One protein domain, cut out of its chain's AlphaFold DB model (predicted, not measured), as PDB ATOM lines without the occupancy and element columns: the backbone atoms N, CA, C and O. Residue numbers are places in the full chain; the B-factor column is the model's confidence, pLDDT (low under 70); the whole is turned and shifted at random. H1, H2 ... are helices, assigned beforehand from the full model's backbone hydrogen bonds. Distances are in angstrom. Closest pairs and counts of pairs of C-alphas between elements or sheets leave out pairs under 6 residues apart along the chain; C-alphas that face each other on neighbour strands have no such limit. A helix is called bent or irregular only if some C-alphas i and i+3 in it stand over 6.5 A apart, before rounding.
ATOM      1  N   THR A  30       2.596 -57.205  11.153       93.29
ATOM      2  CA  THR A  30       1.669 -56.964  12.260       93.29
ATOM      3  C   THR A  30       0.689 -55.832  11.981       93.29
ATOM      4  O   THR A  30      -0.458 -55.918  12.413       93.29
ATOM      5  N   GLU A  31       1.095 -54.788  11.258       95.19
ATOM      6  CA  GLU A  31       0.199 -53.690  10.886       95.19
ATOM      7  C   GLU A  31      -0.804 -54.139   9.825       95.19
ATOM      8  O   GLU A  31      -2.005 -53.948  10.016       95.19
ATOM      9  N   VAL A  32      -0.358 -54.846   8.778       94.68
ATOM     10  CA  VAL A  32      -1.286 -55.399   7.775       94.68
ATOM     11  C   VAL A  32      -2.242 -56.415   8.415       94.68
ATOM     12  O   VAL A  32      -3.427 -56.415   8.105       94.68
ATOM     13  N   ALA A  33      -1.775 -57.243   9.358       96.34
ATOM     14  CA  ALA A  33      -2.635 -58.191  10.072       96.34
ATOM     15  C   ALA A  33      -3.730 -57.500  10.904       96.34
ATOM     16  O   ALA A  33      -4.849 -58.006  10.979       96.34
ATOM     17  N   LYS A  34      -3.425 -56.344  11.511       96.91
ATOM     18  CA  LYS A  34      -4.412 -55.530  12.242       96.91
ATOM     19  C   LYS A  34      -5.437 -54.895  11.303       96.91
ATOM     20  O   LYS A  34      -6.615 -54.865  11.643       96.91
ATOM     21  N   LEU A  35      -4.999 -54.410  10.138       96.00
ATOM     22  CA  LEU A  35      -5.875 -53.819   9.120       96.00
ATOM     23  C   LEU A  35      -6.765 -54.872   8.440       96.00
ATOM     24  O   LEU A  35      -7.932 -54.612   8.156       96.00
ATOM     25  N   CYS A  36      -6.230 -56.074   8.224       97.28
ATOM     26  CA  CYS A  36      -6.852 -57.142   7.449       97.28
ATOM     27  C   CYS A  36      -7.014 -58.439   8.263       97.28
ATOM     28  O   CYS A  36      -6.475 -59.480   7.881       97.28
ATOM     29  N   PRO A  37      -7.797 -58.436   9.362       96.53
ATOM     30  CA  PRO A  37      -7.859 -59.554  10.310       96.53
ATOM     31  C   PRO A  37      -8.478 -60.837   9.735       96.53
ATOM     32  O   PRO A  37      -8.332 -61.911  10.313       96.53
ATOM     33  N   ARG A  38      -9.200 -60.738   8.611       96.13
ATOM     34  CA  ARG A  38      -9.831 -61.877   7.921       96.13
ATOM     35  C   ARG A  38      -9.008 -62.406   6.748       96.13
ATOM     36  O   ARG A  38      -9.370 -63.420   6.157       96.13
ATOM     37  N   GLU A  39      -7.933 -61.715   6.386       95.83
ATOM     38  CA  GLU A  39      -7.098 -62.101   5.259       95.83
ATOM     39  C   GLU A  39      -6.171 -63.258   5.651       95.83
ATOM     40  O   GLU A  39      -5.686 -63.360   6.780       95.83
ATOM     41  N   ARG A  40      -5.899 -64.162   4.709       96.78
ATOM     42  CA  ARG A  40      -5.020 -65.308   4.956       96.78
ATOM     43  C   ARG A  40      -3.587 -64.834   5.205       96.78
ATOM     44  O   ARG A  40      -3.088 -63.966   4.498       96.78
ATOM     45  N   ALA A  41      -2.869 -65.485   6.121       95.71
ATOM     46  CA  ALA A  41      -1.492 -65.113   6.470       95.71
ATOM     47  C   ALA A  41      -0.545 -65.016   5.255       95.71
ATOM     48  O   ALA A  41       0.309 -64.129   5.201       95.71
ATOM     49  N   PHE A  42      -0.720 -65.882   4.245       96.04
ATOM     50  CA  PHE A  42       0.089 -65.816   3.025       96.04
ATOM     51  C   PHE A  42      -0.128 -64.512   2.243       96.04
ATOM     52  O   PHE A  42       0.824 -64.017   1.648       96.04
ATOM     53  N   CYS A  43      -1.340 -63.946   2.255       97.82
ATOM     54  CA  CYS A  43      -1.652 -62.689   1.580       97.82
ATOM     55  C   CYS A  43      -0.850 -61.535   2.174       97.82
ATOM     56  O   CYS A  43      -0.274 -60.754   1.424       97.82
ATOM     57  N   LEU A  44      -0.720 -61.496   3.503       96.09
ATOM     58  CA  LEU A  44       0.074 -60.476   4.191       96.09
ATOM     59  C   LEU A  44       1.543 -60.555   3.762       96.09
ATOM     60  O   LEU A  44       2.146 -59.558   3.383       96.09
ATOM     61  N   ILE A  45       2.096 -61.772   3.740       95.60
ATOM     62  CA  ILE A  45       3.480 -62.015   3.311       95.60
ATOM     63  C   ILE A  45       3.671 -61.600   1.848       95.60
ATOM     64  O   ILE A  45       4.651 -60.937   1.518       95.60
ATOM     65  N   LYS A  46       2.756 -61.985   0.947       96.84
ATOM     66  CA  LYS A  46       2.884 -61.665  -0.482       96.84
ATOM     67  C   LYS A  46       2.731 -60.173  -0.764       96.84
ATOM     68  O   LYS A  46       3.475 -59.661  -1.601       96.84
ATOM     69  N   ALA A  47       1.832 -59.489  -0.060       96.35
ATOM     70  CA  ALA A  47       1.665 -58.046  -0.161       96.35
ATOM     71  C   ALA A  47       2.950 -57.311   0.244       96.35
ATOM     72  O   ALA A  47       3.466 -56.516  -0.537       96.35
ATOM     73  N   LEU A  48       3.542 -57.680   1.385       94.48
ATOM     74  CA  LEU A  48       4.798 -57.093   1.872       94.48
ATOM     75  C   LEU A  48       6.025 -57.446   1.027       94.48
ATOM     76  O   LEU A  48       6.987 -56.690   0.977       94.48
ATOM     77  N   GLN A  49       5.985 -58.563   0.303       94.63
ATOM     78  CA  GLN A  49       6.985 -58.900  -0.716       94.63
ATOM     79  C   GLN A  49       6.819 -58.084  -2.014       94.63
ATOM     80  O   GLN A  49       7.484 -58.381  -3.007       94.63
ATOM     81  N   GLY A  50       5.898 -57.116  -2.049       94.31
ATOM     82  CA  GLY A  50       5.623 -56.280  -3.213       94.31
ATOM     83  C   GLY A  50       4.971 -57.028  -4.378       94.31
ATOM     84  O   GLY A  50       5.011 -56.562  -5.512       94.31
ATOM     85  N   GLN A  51       4.367 -58.196  -4.132       96.25
ATOM     86  CA  GLN A  51       3.789 -59.020  -5.204       96.25
ATOM     87  C   GLN A  51       2.399 -58.549  -5.640       96.25
ATOM     88  O   GLN A  51       1.850 -59.116  -6.579       96.25
ATOM     89  N   CYS A  52       1.842 -57.531  -4.980       96.41
ATOM     90  CA  CYS A  52       0.593 -56.884  -5.376       96.41
ATOM     91  C   CYS A  52       0.787 -55.796  -6.446       96.41
ATOM     92  O   CYS A  52      -0.197 -55.411  -7.072       96.41
ATOM     93  N   TYR A  53       2.012 -55.310  -6.678       96.00
ATOM     94  CA  TYR A  53       2.274 -54.210  -7.613       96.00
ATOM     95  C   TYR A  53       2.433 -54.684  -9.063       96.00
ATOM     96  O   TYR A  53       2.835 -55.820  -9.338       96.00
ATOM     97  N   GLY A  54       2.157 -53.778 -10.000       94.17
ATOM     98  CA  GLY A  54       2.332 -54.000 -11.431       94.17
ATOM     99  C   GLY A  54       1.152 -54.721 -12.084       94.17
ATOM    100  O   GLY A  54       0.070 -54.840 -11.512       94.17
ATOM    101  N   ASN A  55       1.359 -55.216 -13.302       93.86
ATOM    102  CA  ASN A  55       0.316 -55.792 -14.163       93.86
ATOM    103  C   ASN A  55       0.540 -57.280 -14.505       93.86
ATOM    104  O   ASN A  55      -0.111 -57.818 -15.402       93.86
ATOM    105  N   SER A  56       1.469 -57.952 -13.816       95.68
ATOM    106  CA  SER A  56       1.728 -59.378 -14.040       95.68
ATOM    107  C   SER A  56       0.509 -60.229 -13.668       95.68
ATOM    108  O   SER A  56      -0.234 -59.893 -12.748       95.68
ATOM    109  N   VAL A  57       0.345 -61.393 -14.309       96.39
ATOM    110  CA  VAL A  57      -0.732 -62.355 -13.979       96.39
ATOM    111  C   VAL A  57      -0.744 -62.693 -12.484       96.39
ATOM    112  O   VAL A  57      -1.805 -62.795 -11.866       96.39
ATOM    113  N   LYS A  58       0.443 -62.824 -11.880       95.83
ATOM    114  CA  LYS A  58       0.605 -63.073 -10.445       95.83
ATOM    115  C   LYS A  58       0.086 -61.908  -9.600       95.83
ATOM    116  O   LYS A  58      -0.658 -62.154  -8.654       95.83
ATOM    117  N   ALA A  59       0.450 -60.673  -9.948       96.73
ATOM    118  CA  ALA A  59      -0.013 -59.483  -9.240       96.73
ATOM    119  C   ALA A  59      -1.532 -59.327  -9.349       96.73
ATOM    120  O   ALA A  59      -2.202 -59.179  -8.334       96.73
ATOM    121  N   GLU A  60      -2.095 -59.473 -10.547       95.80
ATOM    122  CA  GLU A  60      -3.545 -59.416 -10.769       95.80
ATOM    123  C   GLU A  60      -4.306 -60.500  -9.986       95.80
ATOM    124  O   GLU A  60      -5.349 -60.232  -9.389       95.80
ATOM    125  N   THR A  61      -3.767 -61.720  -9.920       97.36
ATOM    126  CA  THR A  61      -4.362 -62.809  -9.127       97.36
ATOM    127  C   THR A  61      -4.327 -62.499  -7.631       97.36
ATOM    128  O   THR A  61      -5.309 -62.745  -6.924       97.36
ATOM    129  N   LEU A  62      -3.214 -61.943  -7.141       97.41
ATOM    130  CA  LEU A  62      -3.068 -61.546  -5.743       97.41
ATOM    131  C   LEU A  62      -4.000 -60.390  -5.384       97.41
ATOM    132  O   LEU A  62      -4.690 -60.513  -4.386       97.41
ATOM    133  N   LYS A  63      -4.123 -59.342  -6.209       96.40
ATOM    134  CA  LYS A  63      -5.079 -58.241  -5.967       96.40
ATOM    135  C   LYS A  63      -6.512 -58.748  -5.784       96.40
ATOM    136  O   LYS A  63      -7.236 -58.249  -4.938       96.40
ATOM    137  N   ARG A  64      -6.916 -59.778  -6.538       96.49
ATOM    138  CA  ARG A  64      -8.256 -60.384  -6.420       96.49
ATOM    139  C   ARG A  64      -8.403 -61.303  -5.206       96.49
ATOM    140  O   ARG A  64      -9.446 -61.311  -4.566       96.49
ATOM    141  N   THR A  65      -7.386 -62.113  -4.917       97.70
ATOM    142  CA  THR A  65      -7.451 -63.161  -3.875       97.70
ATOM    143  C   THR A  65      -7.088 -62.637  -2.480       97.70
ATOM    144  O   THR A  65      -7.505 -63.212  -1.481       97.70
ATOM    145  N   CYS A  66      -6.294 -61.570  -2.427       97.79
ATOM    146  CA  CYS A  66      -5.709 -60.939  -1.247       97.79
ATOM    147  C   CYS A  66      -6.047 -59.438  -1.228       97.79
ATOM    148  O   CYS A  66      -5.145 -58.607  -1.091       97.79
ATOM    149  N   SER A  67      -7.320 -59.098  -1.468       97.17
ATOM    150  CA  SER A  67      -7.756 -57.716  -1.732       97.17
ATOM    151  C   SER A  67      -7.341 -56.766  -0.617       97.17
ATOM    152  O   SER A  67      -6.651 -55.797  -0.895       97.17
ATOM    153  N   CYS A  68      -7.657 -57.069   0.645       98.01
ATOM    154  CA  CYS A  68      -7.391 -56.149   1.752       98.01
ATOM    155  C   CYS A  68      -5.890 -55.873   1.932       98.01
ATOM    156  O   CYS A  68      -5.483 -54.729   2.092       98.01
ATOM    157  N   ALA A  69      -5.047 -56.900   1.869       97.59
ATOM    158  CA  ALA A  69      -3.609 -56.806   2.038       97.59
ATOM    159  C   ALA A  69      -2.971 -56.063   0.864       97.59
ATOM    160  O   ALA A  69      -2.092 -55.233   1.085       97.59
ATOM    161  N   CYS A  70      -3.421 -56.326  -0.369       97.17
ATOM    162  CA  CYS A  70      -2.972 -55.572  -1.534       97.17
ATOM    163  C   CYS A  70      -3.426 -54.106  -1.469       97.17
ATOM    164  O   CYS A  70      -2.629 -53.218  -1.757       97.17
ATOM    165  N   ASP A  71      -4.660 -53.838  -1.051       96.18
ATOM    166  CA  ASP A  71      -5.186 -52.481  -0.892       96.18
ATOM    167  C   ASP A  71      -4.443 -51.730   0.219       96.18
ATOM    168  O   ASP A  71      -4.075 -50.574   0.031       96.18
ATOM    169  N   ALA A  72      -4.118 -52.398   1.330       96.03
ATOM    170  CA  ALA A  72      -3.348 -51.827   2.430       96.03
ATOM    171  C   ALA A  72      -1.938 -51.400   1.991       96.03
ATOM    172  O   ALA A  72      -1.526 -50.280   2.287       96.03
ATOM    173  N   VAL A  73      -1.207 -52.244   1.249       95.51
ATOM    174  CA  VAL A  73       0.138 -51.874   0.768       95.51
ATOM    175  C   VAL A  73       0.099 -50.847  -0.368       95.51
ATOM    176  O   VAL A  73       1.010 -50.028  -0.475       95.51
ATOM    177  N   HIS A  74      -0.942 -50.823  -1.210       95.81
ATOM    178  CA  HIS A  74      -1.129 -49.735  -2.181       95.81
ATOM    179  C   HIS A  74      -1.466 -48.410  -1.488       95.81
ATOM    180  O   HIS A  74      -0.955 -47.366  -1.891       95.81
ATOM    181  N   PHE A  75      -2.296 -48.441  -0.447       95.81
ATOM    182  CA  PHE A  75      -2.628 -47.268   0.355       95.81
ATOM    183  C   PHE A  75      -1.388 -46.713   1.062       95.81
ATOM    184  O   PHE A  75      -1.085 -45.533   0.922       95.81
ATOM    185  N   ASP A  76      -0.613 -47.565   1.735       95.14
ATOM    186  CA  ASP A  76       0.641 -47.171   2.388       95.14
ATOM    187  C   ASP A  76       1.661 -46.572   1.410       95.14
ATOM    188  O   ASP A  76       2.297 -45.558   1.700       95.14
ATOM    189  N   ARG A  77       1.760 -47.150   0.205       94.62
ATOM    190  CA  ARG A  77       2.657 -46.695  -0.865       94.62
ATOM    191  C   ARG A  77       2.444 -45.225  -1.220       94.62
ATOM    192  O   ARG A  77       3.411 -44.463  -1.278       94.62
ATOM    193  N   ILE A  78       1.197 -44.849  -1.494       96.07
ATOM    194  CA  ILE A  78       0.850 -43.491  -1.924       96.07
ATOM    195  C   ILE A  78       0.793 -42.528  -0.731       96.07
ATOM    196  O   ILE A  78       1.302 -41.414  -0.834       96.07
ATOM    197  N   GLN A  79       0.304 -42.981   0.431       95.95
ATOM    198  CA  GLN A  79       0.344 -42.215   1.683       95.95
ATOM    199  C   GLN A  79       1.768 -41.809   2.059       95.95
ATOM    200  O   GLN A  79       2.003 -40.650   2.387       95.95
ATOM    201  N   SER A  80       2.718 -42.743   1.977       95.19
ATOM    202  CA  SER A  80       4.128 -42.478   2.271       95.19
ATOM    203  C   SER A  80       4.689 -41.377   1.375       95.19
ATOM    204  O   SER A  80       5.361 -40.477   1.869       95.19
ATOM    205  N   CYS A  81       4.356 -41.391   0.080       96.40
ATOM    206  CA  CYS A  81       4.743 -40.314  -0.827       96.40
ATOM    207  C   CYS A  81       4.128 -38.977  -0.402       96.40
ATOM    208  O   CYS A  81       4.858 -38.025  -0.150       96.40
ATOM    209  N   CYS A  82       2.803 -38.920  -0.250       96.45
ATOM    210  CA  CYS A  82       2.095 -37.687   0.088       96.45
ATOM    211  C   CYS A  82       2.556 -37.070   1.408       96.45
ATOM    212  O   CYS A  82       2.630 -35.854   1.511       96.45
ATOM    213  N   ARG A  83       2.894 -37.889   2.410       95.12
ATOM    214  CA  ARG A  83       3.457 -37.407   3.680       95.12
ATOM    215  C   ARG A  83       4.889 -36.902   3.546       95.12
ATOM    216  O   ARG A  83       5.280 -36.027   4.302       95.12
ATOM    217  N   THR A  84       5.667 -37.482   2.633       94.04
ATOM    218  CA  THR A  84       7.088 -37.149   2.464       94.04
ATOM    219  C   THR A  84       7.272 -35.880   1.643       94.04
ATOM    220  O   THR A  84       8.029 -35.005   2.045       94.04
ATOM    221  N   VAL A  85       6.580 -35.774   0.506       93.27
ATOM    222  CA  VAL A  85       6.740 -34.641  -0.425       93.27
ATOM    223  C   VAL A  85       5.700 -33.541  -0.209       93.27
ATOM    224  O   VAL A  85       5.844 -32.429  -0.716       93.27
ATOM    225  N   GLY A  86       4.616 -33.851   0.506       88.26
ATOM    226  CA  GLY A  86       3.571 -32.890   0.817       88.26
ATOM    227  C   GLY A  86       4.030 -31.850   1.832       88.26
ATOM    228  O   GLY A  86       4.813 -32.130   2.737       88.26
ATOM    229  N   ARG A  87       3.503 -30.632   1.691       81.74
ATOM    230  CA  ARG A  87       3.647 -29.572   2.699       81.74
ATOM    231  C   ARG A  87       2.685 -29.830   3.863       81.74
ATOM    232  O   ARG A  87       1.872 -30.746   3.810       81.74
ATOM    233  N   GLN A  88       2.731 -28.990   4.897       83.83
ATOM    234  CA  GLN A  88       1.864 -29.109   6.079       83.83
ATOM    235  C   GLN A  88       0.363 -29.216   5.730       83.83
ATOM    236  O   GLN A  88      -0.371 -29.970   6.362       83.83
ATOM    237  N   GLU A  89      -0.089 -28.524   4.681       82.63
ATOM    238  CA  GLU A  89      -1.473 -28.585   4.183       82.63
ATOM    239  C   GLU A  89      -1.901 -29.987   3.731       82.63
ATOM    240  O   GLU A  89      -3.084 -30.334   3.797       82.63
ATOM    241  N   MET A  90      -0.943 -30.821   3.317       90.86
ATOM    242  CA  MET A  90      -1.221 -32.165   2.839       90.86
ATOM    243  C   MET A  90      -1.786 -33.063   3.938       90.86
ATOM    244  O   MET A  90      -2.542 -33.979   3.623       90.86
ATOM    245  N   GLU A  91      -1.503 -32.793   5.219       92.29
ATOM    246  CA  GLU A  91      -2.037 -33.578   6.341       92.29
ATOM    247  C   GLU A  91      -3.570 -33.637   6.326       92.29
ATOM    248  O   GLU A  91      -4.155 -34.710   6.493       92.29
ATOM    249  N   PHE A  92      -4.224 -32.505   6.048       93.47
ATOM    250  CA  PHE A  92      -5.682 -32.422   5.934       93.47
ATOM    251  C   PHE A  92      -6.218 -33.201   4.722       93.47
ATOM    252  O   PHE A  92      -7.344 -33.699   4.737       93.47
ATOM    253  N   CYS A  93      -5.392 -33.345   3.686       95.19
ATOM    254  CA  CYS A  93      -5.739 -33.939   2.401       95.19
ATOM    255  C   CYS A  93      -5.314 -35.402   2.253       95.19
ATOM    256  O   CYS A  93      -5.690 -36.056   1.276       95.19
ATOM    257  N   LEU A  94      -4.616 -35.963   3.248       95.36
ATOM    258  CA  LEU A  94      -4.259 -37.380   3.297       95.36
ATOM    259  C   LEU A  94      -5.445 -38.324   3.072       95.36
ATOM    260  O   LEU A  94      -5.231 -39.322   2.386       95.36
ATOM    261  N   PRO A  95      -6.681 -38.056   3.548       94.53
ATOM    262  CA  PRO A  95      -7.810 -38.919   3.226       94.53
ATOM    263  C   PRO A  95      -8.031 -39.079   1.718       94.53
ATOM    264  O   PRO A  95      -8.395 -40.166   1.289       94.53
ATOM    265  N   LEU A  96      -7.765 -38.058   0.898       94.46
ATOM    266  CA  LEU A  96      -7.895 -38.123  -0.565       94.46
ATOM    267  C   LEU A  96      -6.636 -38.653  -1.267       94.46
ATOM    268  O   LEU A  96      -6.688 -38.985  -2.453       94.46
ATOM    269  N   CYS A  97      -5.511 -38.782  -0.556       96.03
ATOM    270  CA  CYS A  97      -4.289 -39.383  -1.084       96.03
ATOM    271  C   CYS A  97      -4.349 -40.911  -1.083       96.03
ATOM    272  O   CYS A  97      -3.748 -41.603  -0.259       96.03
ATOM    273  N   ARG A  98      -5.112 -41.444  -2.035       95.82
ATOM    274  CA  ARG A  98      -5.255 -42.876  -2.292       95.82
ATOM    275  C   ARG A  98      -5.686 -43.134  -3.734       95.82
ATOM    276  O   ARG A  98      -6.215 -42.250  -4.399       95.82
ATOM    277  N   TYR A  99      -5.450 -44.352  -4.219       95.31
ATOM    278  CA  TYR A  99      -5.781 -44.738  -5.599       95.31
ATOM    279  C   TYR A  99      -7.285 -44.947  -5.839       95.31
ATOM    280  O   TYR A  99      -7.734 -44.892  -6.980       95.31
ATOM    281  N   ASN A 100      -8.056 -45.187  -4.777       93.35
ATOM    282  CA  ASN A 100      -9.501 -45.426  -4.817       93.35
ATOM    283  C   ASN A 100     -10.317 -44.205  -4.349       93.35
ATOM    284  O   ASN A 100     -11.405 -44.363  -3.792       93.35
ATOM    285  N   THR A 101      -9.777 -42.995  -4.511       92.67
ATOM    286  CA  THR A 101     -10.533 -41.759  -4.291       92.67
ATOM    287  C   THR A 101     -11.626 -41.643  -5.350       92.67
ATOM    288  O   THR A 101     -11.352 -41.744  -6.546       92.67
ATOM    289  N   THR A 102     -12.863 -41.453  -4.906       90.75
ATOM    290  CA  THR A 102     -14.034 -41.410  -5.787       90.75
ATOM    291  C   THR A 102     -14.297 -40.006  -6.324       90.75
ATOM    292  O   THR A 102     -13.891 -39.005  -5.730       90.75
ATOM    293  N   LEU A 103     -15.031 -39.919  -7.439       90.33
ATOM    294  CA  LEU A 103     -15.500 -38.635  -7.968       90.33
ATOM    295  C   LEU A 103     -16.377 -37.887  -6.950       90.33
ATOM    296  O   LEU A 103     -16.258 -36.672  -6.821       90.33
ATOM    297  N   ASP A 104     -17.212 -38.607  -6.198       91.13
ATOM    298  CA  ASP A 104     -18.068 -38.014  -5.168       91.13
ATOM    299  C   ASP A 104     -17.240 -37.339  -4.076       91.13
ATOM    300  O   ASP A 104     -17.517 -36.196  -3.724       91.13
ATOM    301  N   GLU A 105     -16.174 -37.986  -3.598       91.15
ATOM    302  CA  GLU A 105     -15.258 -37.402  -2.611       91.15
ATOM    303  C   GLU A 105     -14.545 -36.153  -3.125       91.15
ATOM    304  O   GLU A 105     -14.418 -35.171  -2.388       91.15
ATOM    305  N   LEU A 106     -14.130 -36.164  -4.393       88.30
ATOM    306  CA  LEU A 106     -13.499 -35.015  -5.045       88.30
ATOM    307  C   LEU A 106     -14.474 -33.843  -5.235       88.30
ATOM    308  O   LEU A 106     -14.043 -32.694  -5.229       88.30
ATOM    309  N   ASN A 107     -15.778 -34.118  -5.326       87.99
ATOM    310  CA  ASN A 107     -16.838 -33.108  -5.402       87.99
ATOM    311  C   ASN A 107     -17.375 -32.669  -4.026       87.99
ATOM    312  O   ASN A 107     -18.322 -31.883  -3.948       87.99
ATOM    313  N   THR A 108     -16.800 -33.157  -2.922       88.53
ATOM    314  CA  THR A 108     -17.141 -32.665  -1.579       88.53
ATOM    315  C   THR A 108     -16.371 -31.396  -1.220       88.53
ATOM    316  O   THR A 108     -15.359 -31.050  -1.827       88.53
ATOM    317  N   GLY A 109     -16.778 -30.741  -0.125       87.27
ATOM    318  CA  GLY A 109     -16.003 -29.654   0.483       87.27
ATOM    319  C   GLY A 109     -14.560 -30.035   0.839       87.27
ATOM    320  O   GLY A 109     -13.703 -29.157   0.865       87.27
ATOM    321  N   LEU A 110     -14.272 -31.320   1.091       89.04
ATOM    322  CA  LEU A 110     -12.901 -31.797   1.296       89.04
ATOM    323  C   LEU A 110     -12.107 -31.753  -0.015       89.04
ATOM    324  O   LEU A 110     -11.003 -31.220  -0.026       89.04
ATOM    325  N   GLY A 111     -12.687 -32.246  -1.112       87.10
ATOM    326  CA  GLY A 111     -12.079 -32.195  -2.442       87.10
ATOM    327  C   GLY A 111     -11.712 -30.774  -2.859       87.10
ATOM    328  O   GLY A 111     -10.560 -30.515  -3.200       87.10
ATOM    329  N   TYR A 112     -12.645 -29.829  -2.703       85.27
ATOM    330  CA  TYR A 112     -12.390 -28.415  -3.001       85.27
ATOM    331  C   TYR A 112     -11.264 -27.809  -2.154       85.27
ATOM    332  O   TYR A 112     -10.433 -27.078  -2.682       85.27
ATOM    333  N   LYS A 113     -11.193 -28.133  -0.856       87.98
ATOM    334  CA  LYS A 113     -10.120 -27.652   0.034       87.98
ATOM    335  C   LYS A 113      -8.748 -28.245  -0.286       87.98
ATOM    336  O   LYS A 113      -7.740 -27.660   0.082       87.98
ATOM    337  N   CYS A 114      -8.717 -29.398  -0.944       90.23
ATOM    338  CA  CYS A 114      -7.499 -30.145  -1.233       90.23
ATOM    339  C   CYS A 114      -7.008 -29.991  -2.669       90.23
ATOM    340  O   CYS A 114      -6.069 -30.678  -3.071       90.23
ATOM    341  N   VAL A 115      -7.608 -29.087  -3.443       84.74
ATOM    342  CA  VAL A 115      -7.207 -28.845  -4.828       84.74
ATOM    343  C   VAL A 115      -5.742 -28.433  -4.957       84.74
ATOM    344  O   VAL A 115      -5.063 -28.913  -5.859       84.74
ATOM    345  N   SER A 116      -5.231 -27.608  -4.040       84.81
ATOM    346  CA  SER A 116      -3.827 -27.174  -4.042       84.81
ATOM    347  C   SER A 116      -2.858 -28.350  -3.903       84.81
ATOM    348  O   SER A 116      -1.712 -28.285  -4.337       84.81
ATOM    349  N   GLN A 117      -3.339 -29.464  -3.347       89.92
ATOM    350  CA  GLN A 117      -2.581 -30.692  -3.165       89.92
ATOM    351  C   GLN A 117      -2.722 -31.667  -4.346       89.92
ATOM    352  O   GLN A 117      -2.132 -32.748  -4.325       89.92
ATOM    353  N   LEU A 118      -3.471 -31.312  -5.398       90.23
ATOM    354  CA  LEU A 118      -3.673 -32.166  -6.570       90.23
ATOM    355  C   LEU A 118      -2.362 -32.456  -7.304       90.23
ATOM    356  O   LEU A 118      -2.170 -33.579  -7.769       90.23
ATOM    357  N   THR A 119      -1.437 -31.490  -7.357       92.48
ATOM    358  CA  THR A 119      -0.088 -31.699  -7.907       92.48
ATOM    359  C   THR A 119       0.654 -32.797  -7.142       92.48
ATOM    360  O   THR A 119       1.225 -33.694  -7.760       92.48
ATOM    361  N   ILE A 120       0.602 -32.773  -5.804       94.22
ATOM    362  CA  ILE A 120       1.228 -33.789  -4.943       94.22
ATOM    363  C   ILE A 120       0.558 -35.148  -5.153       94.22
ATOM    364  O   ILE A 120       1.244 -36.152  -5.340       94.22
ATOM    365  N   TRP A 121      -0.778 -35.184  -5.175       94.51
ATOM    366  CA  TRP A 121      -1.528 -36.410  -5.439       94.51
ATOM    367  C   TRP A 121      -1.137 -37.024  -6.787       94.51
ATOM    368  O   TRP A 121      -0.808 -38.208  -6.844       94.51
ATOM    369  N   ALA A 122      -1.126 -36.223  -7.856       95.40
ATOM    370  CA  ALA A 122      -0.842 -36.689  -9.210       95.40
ATOM    371  C   ALA A 122       0.587 -37.234  -9.322       95.40
ATOM    372  O   ALA A 122       0.783 -38.326  -9.858       95.40
ATOM    373  N   TYR A 123       1.561 -36.518  -8.756       96.47
ATOM    374  CA  TYR A 123       2.953 -36.952  -8.687       96.47
ATOM    375  C   TYR A 123       3.098 -38.297  -7.962       96.47
ATOM    376  O   TYR A 123       3.687 -39.247  -8.489       96.47
ATOM    377  N   CYS A 124       2.510 -38.398  -6.767       97.28
ATOM    378  CA  CYS A 124       2.597 -39.586  -5.929       97.28
ATOM    379  C   CYS A 124       1.875 -40.793  -6.523       97.28
ATOM    380  O   CYS A 124       2.376 -41.915  -6.434       97.28
ATOM    381  N   ALA A 125       0.716 -40.579  -7.145       97.17
ATOM    382  CA  ALA A 125      -0.036 -41.639  -7.796       97.17
ATOM    383  C   ALA A 125       0.735 -42.198  -9.002       97.17
ATOM    384  O   ALA A 125       0.871 -43.418  -9.118       97.17
ATOM    385  N   ALA A 126       1.304 -41.323  -9.841       97.61
ATOM    386  CA  ALA A 126       2.048 -41.714 -11.036       97.61
ATOM    387  C   ALA A 126       3.404 -42.377 -10.736       97.61
ATOM    388  O   ALA A 126       3.932 -43.077 -11.602       97.61
ATOM    389  N   ASP A 127       3.976 -42.163  -9.545       96.55
ATOM    390  CA  ASP A 127       5.263 -42.729  -9.111       96.55
ATOM    391  C   ASP A 127       6.369 -42.526 -10.164       96.55
ATOM    392  O   ASP A 127       7.024 -43.471 -10.621       96.55
ATOM    393  N   VAL A 128       6.497 -41.273 -10.624       94.50
ATOM    394  CA  VAL A 128       7.483 -40.821 -11.630       94.50
ATOM    395  C   VAL A 128       7.404 -41.619 -12.936       94.50
ATOM    396  O   VAL A 128       8.401 -41.881 -13.605       94.50
ATOM    397  N   THR A 129       6.204 -42.070 -13.294       96.30
ATOM    398  CA  THR A 129       5.984 -42.885 -14.490       96.30
ATOM    399  C   THR A 129       5.072 -42.159 -15.451       96.30
ATOM    400  O   THR A 129       3.973 -41.747 -15.087       96.30
ATOM    401  N   ASP A 130       5.504 -42.052 -16.704       97.33
ATOM    402  CA  ASP A 130       4.643 -41.558 -17.767       97.33
ATOM    403  C   ASP A 130       3.662 -42.663 -18.188       97.33
ATOM    404  O   ASP A 130       4.027 -43.633 -18.857       97.33
ATOM    405  N   ASN A 131       2.400 -42.528 -17.774       97.97
ATOM    406  CA  ASN A 131       1.335 -43.472 -18.103       97.97
ATOM    407  C   ASN A 131       0.505 -43.040 -19.325       97.97
ATOM    408  O   ASN A 131      -0.559 -43.616 -19.567       97.97
ATOM    409  N   THR A 132       0.968 -42.055 -20.104       98.19
ATOM    410  CA  THR A 132       0.233 -41.477 -21.245       98.19
ATOM    411  C   THR A 132      -0.226 -42.547 -22.232       98.19
ATOM    412  O   THR A 132      -1.410 -42.600 -22.548       98.19
ATOM    413  N   ALA A 133       0.642 -43.495 -22.602       97.73
ATOM    414  CA  ALA A 133       0.282 -44.575 -23.527       97.73
ATOM    415  C   ALA A 133      -0.897 -45.439 -23.024       97.73
ATOM    416  O   ALA A 133      -1.759 -45.848 -23.803       97.73
ATOM    417  N   CYS A 134      -0.973 -45.703 -21.713       98.31
ATOM    418  CA  CYS A 134      -2.097 -46.432 -21.118       98.31
ATOM    419  C   CYS A 134      -3.391 -45.610 -21.148       98.31
ATOM    420  O   CYS A 134      -4.469 -46.167 -21.377       98.31
ATOM    421  N   CYS A 135      -3.274 -44.305 -20.903       98.46
ATOM    422  CA  CYS A 135      -4.389 -43.372 -20.870       98.46
ATOM    423  C   CYS A 135      -4.983 -43.100 -22.253       98.46
ATOM    424  O   CYS A 135      -6.201 -43.163 -22.417       98.46
ATOM    425  N   GLU A 136      -4.139 -42.861 -23.255       98.33
ATOM    426  CA  GLU A 136      -4.552 -42.663 -24.646       98.33
ATOM    427  C   GLU A 136      -5.283 -43.898 -25.175       98.33
ATOM    428  O   GLU A 136      -6.376 -43.786 -25.729       98.33
ATOM    429  N   GLN A 137      -4.754 -45.098 -24.900       98.05
ATOM    430  CA  GLN A 137      -5.413 -46.357 -25.259       98.05
ATOM    431  C   GLN A 137      -6.817 -46.493 -24.636       98.05
ATOM    432  O   GLN A 137      -7.665 -47.211 -25.166       98.05
ATOM    433  N   ARG A 138      -7.069 -45.828 -23.504       97.95
ATOM    434  CA  ARG A 138      -8.352 -45.833 -22.785       97.95
ATOM    435  C   ARG A 138      -9.256 -44.646 -23.130       97.95
ATOM    436  O   ARG A 138     -10.327 -44.532 -22.542       97.95
ATOM    437  N   GLY A 139      -8.863 -43.795 -24.078       97.92
ATOM    438  CA  GLY A 139      -9.682 -42.676 -24.547       97.92
ATOM    439  C   GLY A 139      -9.721 -41.479 -23.593       97.92
ATOM    440  O   GLY A 139     -10.702 -40.734 -23.587       97.92
ATOM    441  N   ILE A 140      -8.682 -41.292 -22.772       97.95
ATOM    442  CA  ILE A 140      -8.533 -40.067 -21.977       97.95
ATOM    443  C   ILE A 140      -8.238 -38.895 -22.917       97.95
ATOM    444  O   ILE A 140      -7.408 -39.005 -23.819       97.95
ATOM    445  N   ALA A 141      -8.937 -37.779 -22.701       97.34
ATOM    446  CA  ALA A 141      -8.802 -36.584 -23.525       97.34
ATOM    447  C   ALA A 141      -7.388 -35.968 -23.402       97.34
ATOM    448  O   ALA A 141      -6.819 -36.002 -22.305       97.34
ATOM    449  N   PRO A 142      -6.813 -35.403 -24.486       96.20
ATOM    450  CA  PRO A 142      -5.448 -34.868 -24.493       96.20
ATOM    451  C   PRO A 142      -5.139 -33.876 -23.364       96.20
ATOM    452  O   PRO A 142      -4.074 -33.942 -22.752       96.20
ATOM    453  N   GLU A 143      -6.087 -33.000 -23.038       94.24
ATOM    454  CA  GLU A 143      -5.991 -32.006 -21.965       94.24
ATOM    455  C   GLU A 143      -5.835 -32.622 -20.561       94.24
ATOM    456  O   GLU A 143      -5.352 -31.961 -19.645       94.24
ATOM    457  N   CYS A 144      -6.182 -33.903 -20.395       96.68
ATOM    458  CA  CYS A 144      -6.096 -34.634 -19.132       96.68
ATOM    459  C   CYS A 144      -4.860 -35.539 -19.024       96.68
ATOM    460  O   CYS A 144      -4.654 -36.171 -17.986       96.68
ATOM    461  N   LEU A 145      -4.017 -35.623 -20.061       97.63
ATOM    462  CA  LEU A 145      -2.838 -36.503 -20.060       97.63
ATOM    463  C   LEU A 145      -1.751 -36.056 -19.065       97.63
ATOM    464  O   LEU A 145      -0.918 -36.868 -18.665       97.63
ATOM    465  N   SER A 146      -1.789 -34.806 -18.597       96.00
ATOM    466  CA  SER A 146      -0.967 -34.309 -17.481       96.00
ATOM    467  C   SER A 146      -1.109 -35.172 -16.219       96.00
ATOM    468  O   SER A 146      -0.114 -35.530 -15.588       96.00
ATOM    469  N   PHE A 147      -2.327 -35.627 -15.909       96.79
ATOM    470  CA  PHE A 147      -2.580 -36.553 -14.802       96.79
ATOM    471  C   PHE A 147      -1.921 -37.916 -15.012       96.79
ATOM    472  O   PHE A 147      -1.418 -38.523 -14.071       96.79
ATOM    473  N   CYS A 148      -1.880 -38.401 -16.252       97.93
ATOM    474  CA  CYS A 148      -1.247 -39.675 -16.592       97.93
ATOM    475  C   CYS A 148       0.270 -39.638 -16.386       97.93
ATOM    476  O   CYS A 148       0.866 -40.653 -16.022       97.93
ATOM    477  N   LYS A 149       0.876 -38.464 -16.562       97.14
ATOM    478  CA  LYS A 149       2.290 -38.200 -16.267       97.14
ATOM    479  C   LYS A 149       2.566 -37.934 -14.787       97.14
ATOM    480  O   LYS A 149       3.713 -38.021 -14.367       97.14
ATOM    481  N   GLY A 150       1.534 -37.594 -14.016       96.08
ATOM    482  CA  GLY A 150       1.686 -37.094 -12.650       96.08
ATOM    483  C   GLY A 150       2.231 -35.666 -12.573       96.08
ATOM    484  O   GLY A 150       2.772 -35.285 -11.543       96.08
ATOM    485  N   ASP A 151       2.110 -34.883 -13.649       94.43
ATOM    486  CA  ASP A 151       2.574 -33.492 -13.724       94.43
ATOM    487  C   ASP A 151       1.370 -32.574 -13.953       94.43
ATOM    488  O   ASP A 151       1.024 -32.246 -15.088       94.43
ATOM    489  N   VAL A 152       0.681 -32.232 -12.861       92.98
ATOM    490  CA  VAL A 152      -0.533 -31.402 -12.855       92.98
ATOM    491  C   VAL A 152      -0.222 -30.093 -12.129       92.98
ATOM    492  O   VAL A 152      -0.410 -30.025 -10.913       92.98
ATOM    493  N   PRO A 153       0.306 -29.065 -12.815       88.73
ATOM    494  CA  PRO A 153       0.599 -27.781 -12.193       88.73
ATOM    495  C   PRO A 153      -0.703 -27.039 -11.862       88.73
ATOM    496  O   PRO A 153      -1.375 -26.519 -12.746       88.73
ATOM    497  N   THR A 154      -1.061 -26.973 -10.583       85.61
ATOM    498  CA  THR A 154      -2.107 -26.073 -10.089       85.61
ATOM    499  C   THR A 154      -1.412 -24.845  -9.529       85.61
ATOM    500  O   THR A 154      -0.864 -24.925  -8.436       85.61
ATOM    501  N   CYS A 155      -1.344 -23.756 -10.294       82.88
ATOM    502  CA  CYS A 155      -0.612 -22.543  -9.895       82.88
ATOM    503  C   CYS A 155      -1.549 -21.435  -9.405       82.88
ATOM    504  O   CYS A 155      -1.143 -20.607  -8.606       82.88
ATOM    505  N   ASP A 156      -2.806 -21.482  -9.837       83.10
ATOM    506  CA  ASP A 156      -3.851 -20.504  -9.545       83.10
ATOM    507  C   ASP A 156      -5.218 -21.216  -9.472       83.10
ATOM    508  O   ASP A 156      -5.338 -22.424  -9.733       83.10
ATOM    509  N   LEU A 157      -6.271 -20.475  -9.121       80.12
ATOM    510  CA  LEU A 157      -7.645 -20.992  -9.129       80.12
ATOM    511  C   LEU A 157      -8.157 -21.323 -10.542       80.12
ATOM    512  O   LEU A 157      -9.050 -22.156 -10.690       80.12
ATOM    513  N   GLN A 158      -7.616 -20.715 -11.599       82.46
ATOM    514  CA  GLN A 158      -8.047 -20.991 -12.979       82.46
ATOM    515  C   GLN A 158      -7.615 -22.390 -13.441       82.46
ATOM    516  O   GLN A 158      -8.354 -23.094 -14.142       82.46
ATOM    517  N   SER A 159      -6.448 -22.833 -12.981       79.45
ATOM    518  CA  SER A 159      -5.898 -24.166 -13.200       79.45
ATOM    519  C   SER A 159      -6.860 -25.242 -12.682       79.45
ATOM    520  O   SER A 159      -7.074 -26.256 -13.346       79.45
ATOM    521  N   LEU A 160      -7.528 -24.997 -11.547       75.00
ATOM    522  CA  LEU A 160      -8.535 -25.908 -10.993       75.00
ATOM    523  C   LEU A 160      -9.697 -26.146 -11.965       75.00
ATOM    524  O   LEU A 160     -10.040 -27.294 -12.249       75.00
ATOM    525  N   PHE A 161     -10.298 -25.074 -12.487       82.85
ATOM    526  CA  PHE A 161     -11.429 -25.187 -13.414       82.85
ATOM    527  C   PHE A 161     -11.030 -25.870 -14.721       82.85
ATOM    528  O   PHE A 161     -11.831 -26.596 -15.311       82.85
ATOM    529  N   THR A 162      -9.773 -25.700 -15.132       86.92
ATOM    530  CA  THR A 162      -9.210 -26.366 -16.311       86.92
ATOM    531  C   THR A 162      -9.140 -27.882 -16.123       86.92
ATOM    532  O   THR A 162      -9.401 -28.634 -17.060       86.92
ATOM    533  N   TYR A 163      -8.853 -28.352 -14.906       89.00
ATOM    534  CA  TYR A 163      -8.745 -29.778 -14.599       89.00
ATOM    535  C   TYR A 163     -10.044 -30.440 -14.137       89.00
ATOM    536  O   TYR A 163     -10.131 -31.669 -14.142       89.00
ATOM    537  N   GLN A 164     -11.074 -29.671 -13.779       89.08
ATOM    538  CA  GLN A 164     -12.362 -30.216 -13.342       89.08
ATOM    539  C   GLN A 164     -12.959 -31.252 -14.325       89.08
ATOM    540  O   GLN A 164     -13.395 -32.313 -13.866       89.08
ATOM    541  N   PRO A 165     -12.943 -31.050 -15.662       92.70
ATOM    542  CA  PRO A 165     -13.431 -32.059 -16.605       92.70
ATOM    543  C   PRO A 165     -12.656 -33.383 -16.560       92.70
ATOM    544  O   PRO A 165     -13.205 -34.421 -16.933       92.70
ATOM    545  N   CYS A 166     -11.406 -33.374 -16.086       94.48
ATOM    546  CA  CYS A 166     -10.556 -34.558 -16.001       94.48
ATOM    547  C   CYS A 166     -10.920 -35.486 -14.842       94.48
ATOM    548  O   CYS A 166     -10.597 -36.672 -14.898       94.48
ATOM    549  N   LEU A 167     -11.653 -34.998 -13.832       91.65
ATOM    550  CA  LEU A 167     -12.053 -35.805 -12.674       91.65
ATOM    551  C   LEU A 167     -12.918 -37.010 -13.072       91.65
ATOM    552  O   LEU A 167     -12.843 -38.058 -12.437       91.65
ATOM    553  N   ARG A 168     -13.666 -36.923 -14.180       93.95
ATOM    554  CA  ARG A 168     -14.430 -38.062 -14.727       93.95
ATOM    555  C   ARG A 168     -13.551 -39.248 -15.141       93.95
ATOM    556  O   ARG A 168     -14.051 -40.358 -15.275       93.95
ATOM    557  N   TYR A 169     -12.260 -39.013 -15.382       96.03
ATOM    558  CA  TYR A 169     -11.295 -40.037 -15.772       96.03
ATOM    559  C   TYR A 169     -10.517 -40.606 -14.584       96.03
ATOM    560  O   TYR A 169      -9.663 -41.462 -14.808       96.03
ATOM    561  N   ILE A 170     -10.787 -40.172 -13.345       94.24
ATOM    562  CA  ILE A 170      -9.950 -40.487 -12.179       94.24
ATOM    563  C   ILE A 170      -9.707 -41.990 -12.006       94.24
ATOM    564  O   ILE A 170      -8.559 -42.401 -11.895       94.24
ATOM    565  N   GLU A 171     -10.745 -42.822 -12.111       94.81
ATOM    566  CA  GLU A 171     -10.624 -44.285 -11.995       94.81
ATOM    567  C   GLU A 171      -9.780 -44.894 -13.124       94.81
ATOM    568  O   GLU A 171      -9.004 -45.828 -12.923       94.81
ATOM    569  N   THR A 172      -9.904 -44.346 -14.334       96.44
ATOM    570  CA  THR A 172      -9.132 -44.791 -15.503       96.44
ATOM    571  C   THR A 172      -7.658 -44.405 -15.362       96.44
ATOM    572  O   THR A 172      -6.773 -45.208 -15.671       96.44
ATOM    573  N   ILE A 173      -7.394 -43.192 -14.868       97.45
ATOM    574  CA  ILE A 173      -6.055 -42.660 -14.597       97.45
ATOM    575  C   ILE A 173      -5.377 -43.491 -13.504       97.45
ATOM    576  O   ILE A 173      -4.277 -44.002 -13.724       97.45
ATOM    577  N   THR A 174      -6.037 -43.695 -12.360       96.49
ATOM    578  CA  THR A 174      -5.464 -44.454 -11.239       96.49
ATOM    579  C   THR A 174      -5.243 -45.914 -11.604       96.49
ATOM    580  O   THR A 174      -4.212 -46.482 -11.249       96.49
ATOM    581  N   HIS A 175      -6.128 -46.517 -12.401       96.02
ATOM    582  CA  HIS A 175      -5.905 -47.852 -12.957       96.02
ATOM    583  C   HIS A 175      -4.623 -47.928 -13.797       96.02
ATOM    584  O   HIS A 175      -3.862 -48.892 -13.684       96.02
ATOM    585  N   CYS A 176      -4.359 -46.921 -14.634       97.76
ATOM    586  CA  CYS A 176      -3.119 -46.849 -15.407       97.76
ATOM    587  C   CYS A 176      -1.887 -46.687 -14.514       97.76
ATOM    588  O   CYS A 176      -0.914 -47.419 -14.700       97.76
ATOM    589  N   HIS A 177      -1.950 -45.807 -13.513       97.68
ATOM    590  CA  HIS A 177      -0.885 -45.638 -12.522       97.68
ATOM    591  C   HIS A 177      -0.572 -46.953 -11.799       97.68
ATOM    592  O   HIS A 177       0.560 -47.435 -11.839       97.68
ATOM    593  N   MET A 178      -1.590 -47.600 -11.220       96.59
ATOM    594  CA  MET A 178      -1.444 -48.841 -10.450       96.59
ATOM    595  C   MET A 178      -0.850 -49.992 -11.271       96.59
ATOM    596  O   MET A 178      -0.111 -50.822 -10.738       96.59
ATOM    597  N   LYS A 179      -1.147 -50.050 -12.575       95.57
ATOM    598  CA  LYS A 179      -0.593 -51.069 -13.476       95.57
ATOM    599  C   LYS A 179       0.915 -50.973 -13.660       95.57
ATOM    600  O   LYS A 179       1.533 -52.005 -13.909       95.57
ATOM    601  N   ASN A 180       1.483 -49.775 -13.560       95.62
ATOM    602  CA  ASN A 180       2.905 -49.541 -13.791       95.62
ATOM    603  C   ASN A 180       3.705 -49.346 -12.496       95.62
ATOM    604  O   ASN A 180       4.923 -49.174 -12.557       95.62
ATOM    605  N   LEU A 181       3.071 -49.427 -11.323       95.78
ATOM    606  CA  LEU A 181       3.787 -49.454 -10.047       95.78
ATOM    607  C   LEU A 181       4.751 -50.645  -9.969       95.78
ATOM    608  O   LEU A 181       4.436 -51.753 -10.407       95.78
TER     609      LEU A 181
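This is residues 30 to 181 of the 201 residues of the protein "DB domain-containing protein" of Onchocerca volvulus (UniProt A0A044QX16). Two lobes of helices share one long helix, H4: a smaller lobe of H1, H2 and H3 gathers at its first part, and a larger lobe, H5 to H11, lies at its other end. In the larger lobe H8, H9, H10 and arm H11b pack at steep tilts, while arm H11a of the bent H11 reaches away from the smaller lobe. The printed part has 152 residues, with eleven named helices in order H1 to H11 and no named strand: class all helix. It is compact, with a radius of gyration of the C-alphas of 15.7 A and spans of 49 by 35 by 25 A.

Start at H1, residues 30 to 35, which touches the hub H4, residues 67 to 85, about perpendicular at 75 degrees; the closest C-alphas, Val 32 and Ala 69, are 6.3 A apart. H2, residues 41 to 48, touches residues 69 to 73 of H4 at a shallow tilt of 28 degrees, the same way; C-alphas 47 and 70 are closest, 5.4 A. H3, residues 57 to 65, only just touches H4, with 3 pairs of C-alphas within 8 A, only at the corner; C-alphas 63 and 70 are closest, 5.6 A. H5, residues 90 to 96, forms a hairpin with H4, C-alphas 79 and 94 closest at 6.9 A. H6, residues 103 to 106, and H7, residues 109 to 113, are close but not clearly touching, C-alphas 105 and 111 closest at 6.1 A. H8, residues 115 to 126, touches H4 at a steep tilt of 58 degrees, opposite ways, C-alphas 81 and 124 closest at 5.6 A. H9, residues 132 to 137, touches H10, residues 142 to 149, C-alphas 132 and 148 closest at 5.2 A. H11, residues 157 to 180, was assigned as one helix by its hydrogen bonds but is bent, C-alphas 168 and 171 being 7.8 A apart; H11a, 157 to 168, and H11b, 171 to 180, stand about perpendicular at 83 degrees. H11b touches H8, C-alphas 126 and 177 closest at 5.1 A. Every O i to N i+4 pair is within hydrogen-bond range in H1, H2, H3, H4, H7 and H9; H6 is too short for one, and the counts are 6 of 8 in H8, 5 of 6 in H11b, and 1 of 3, 1 of 4 and 3 of 8 in H5, H10 and H11a, whose O i to N i+3 counts are 2 of 4, 4 of 5 and 6 of 9.

Find C-alpha 30 at (1.669, -56.964, 12.260), where H1 begins. H4 runs 27.3 A from C-alpha 67 at (-7.756, -57.716, -1.732); H8 is 17.0 A long, H11a 19.2 A and H11b 14.6 A, ending at C-alpha 180 at (2.905, -49.541, -13.791).

The C-alphas of Ala 41 and Gln 158 are the two farthest apart, 48.7 A. The printed part has no cut, no link is long, and no printed residue is under pLDDT 70.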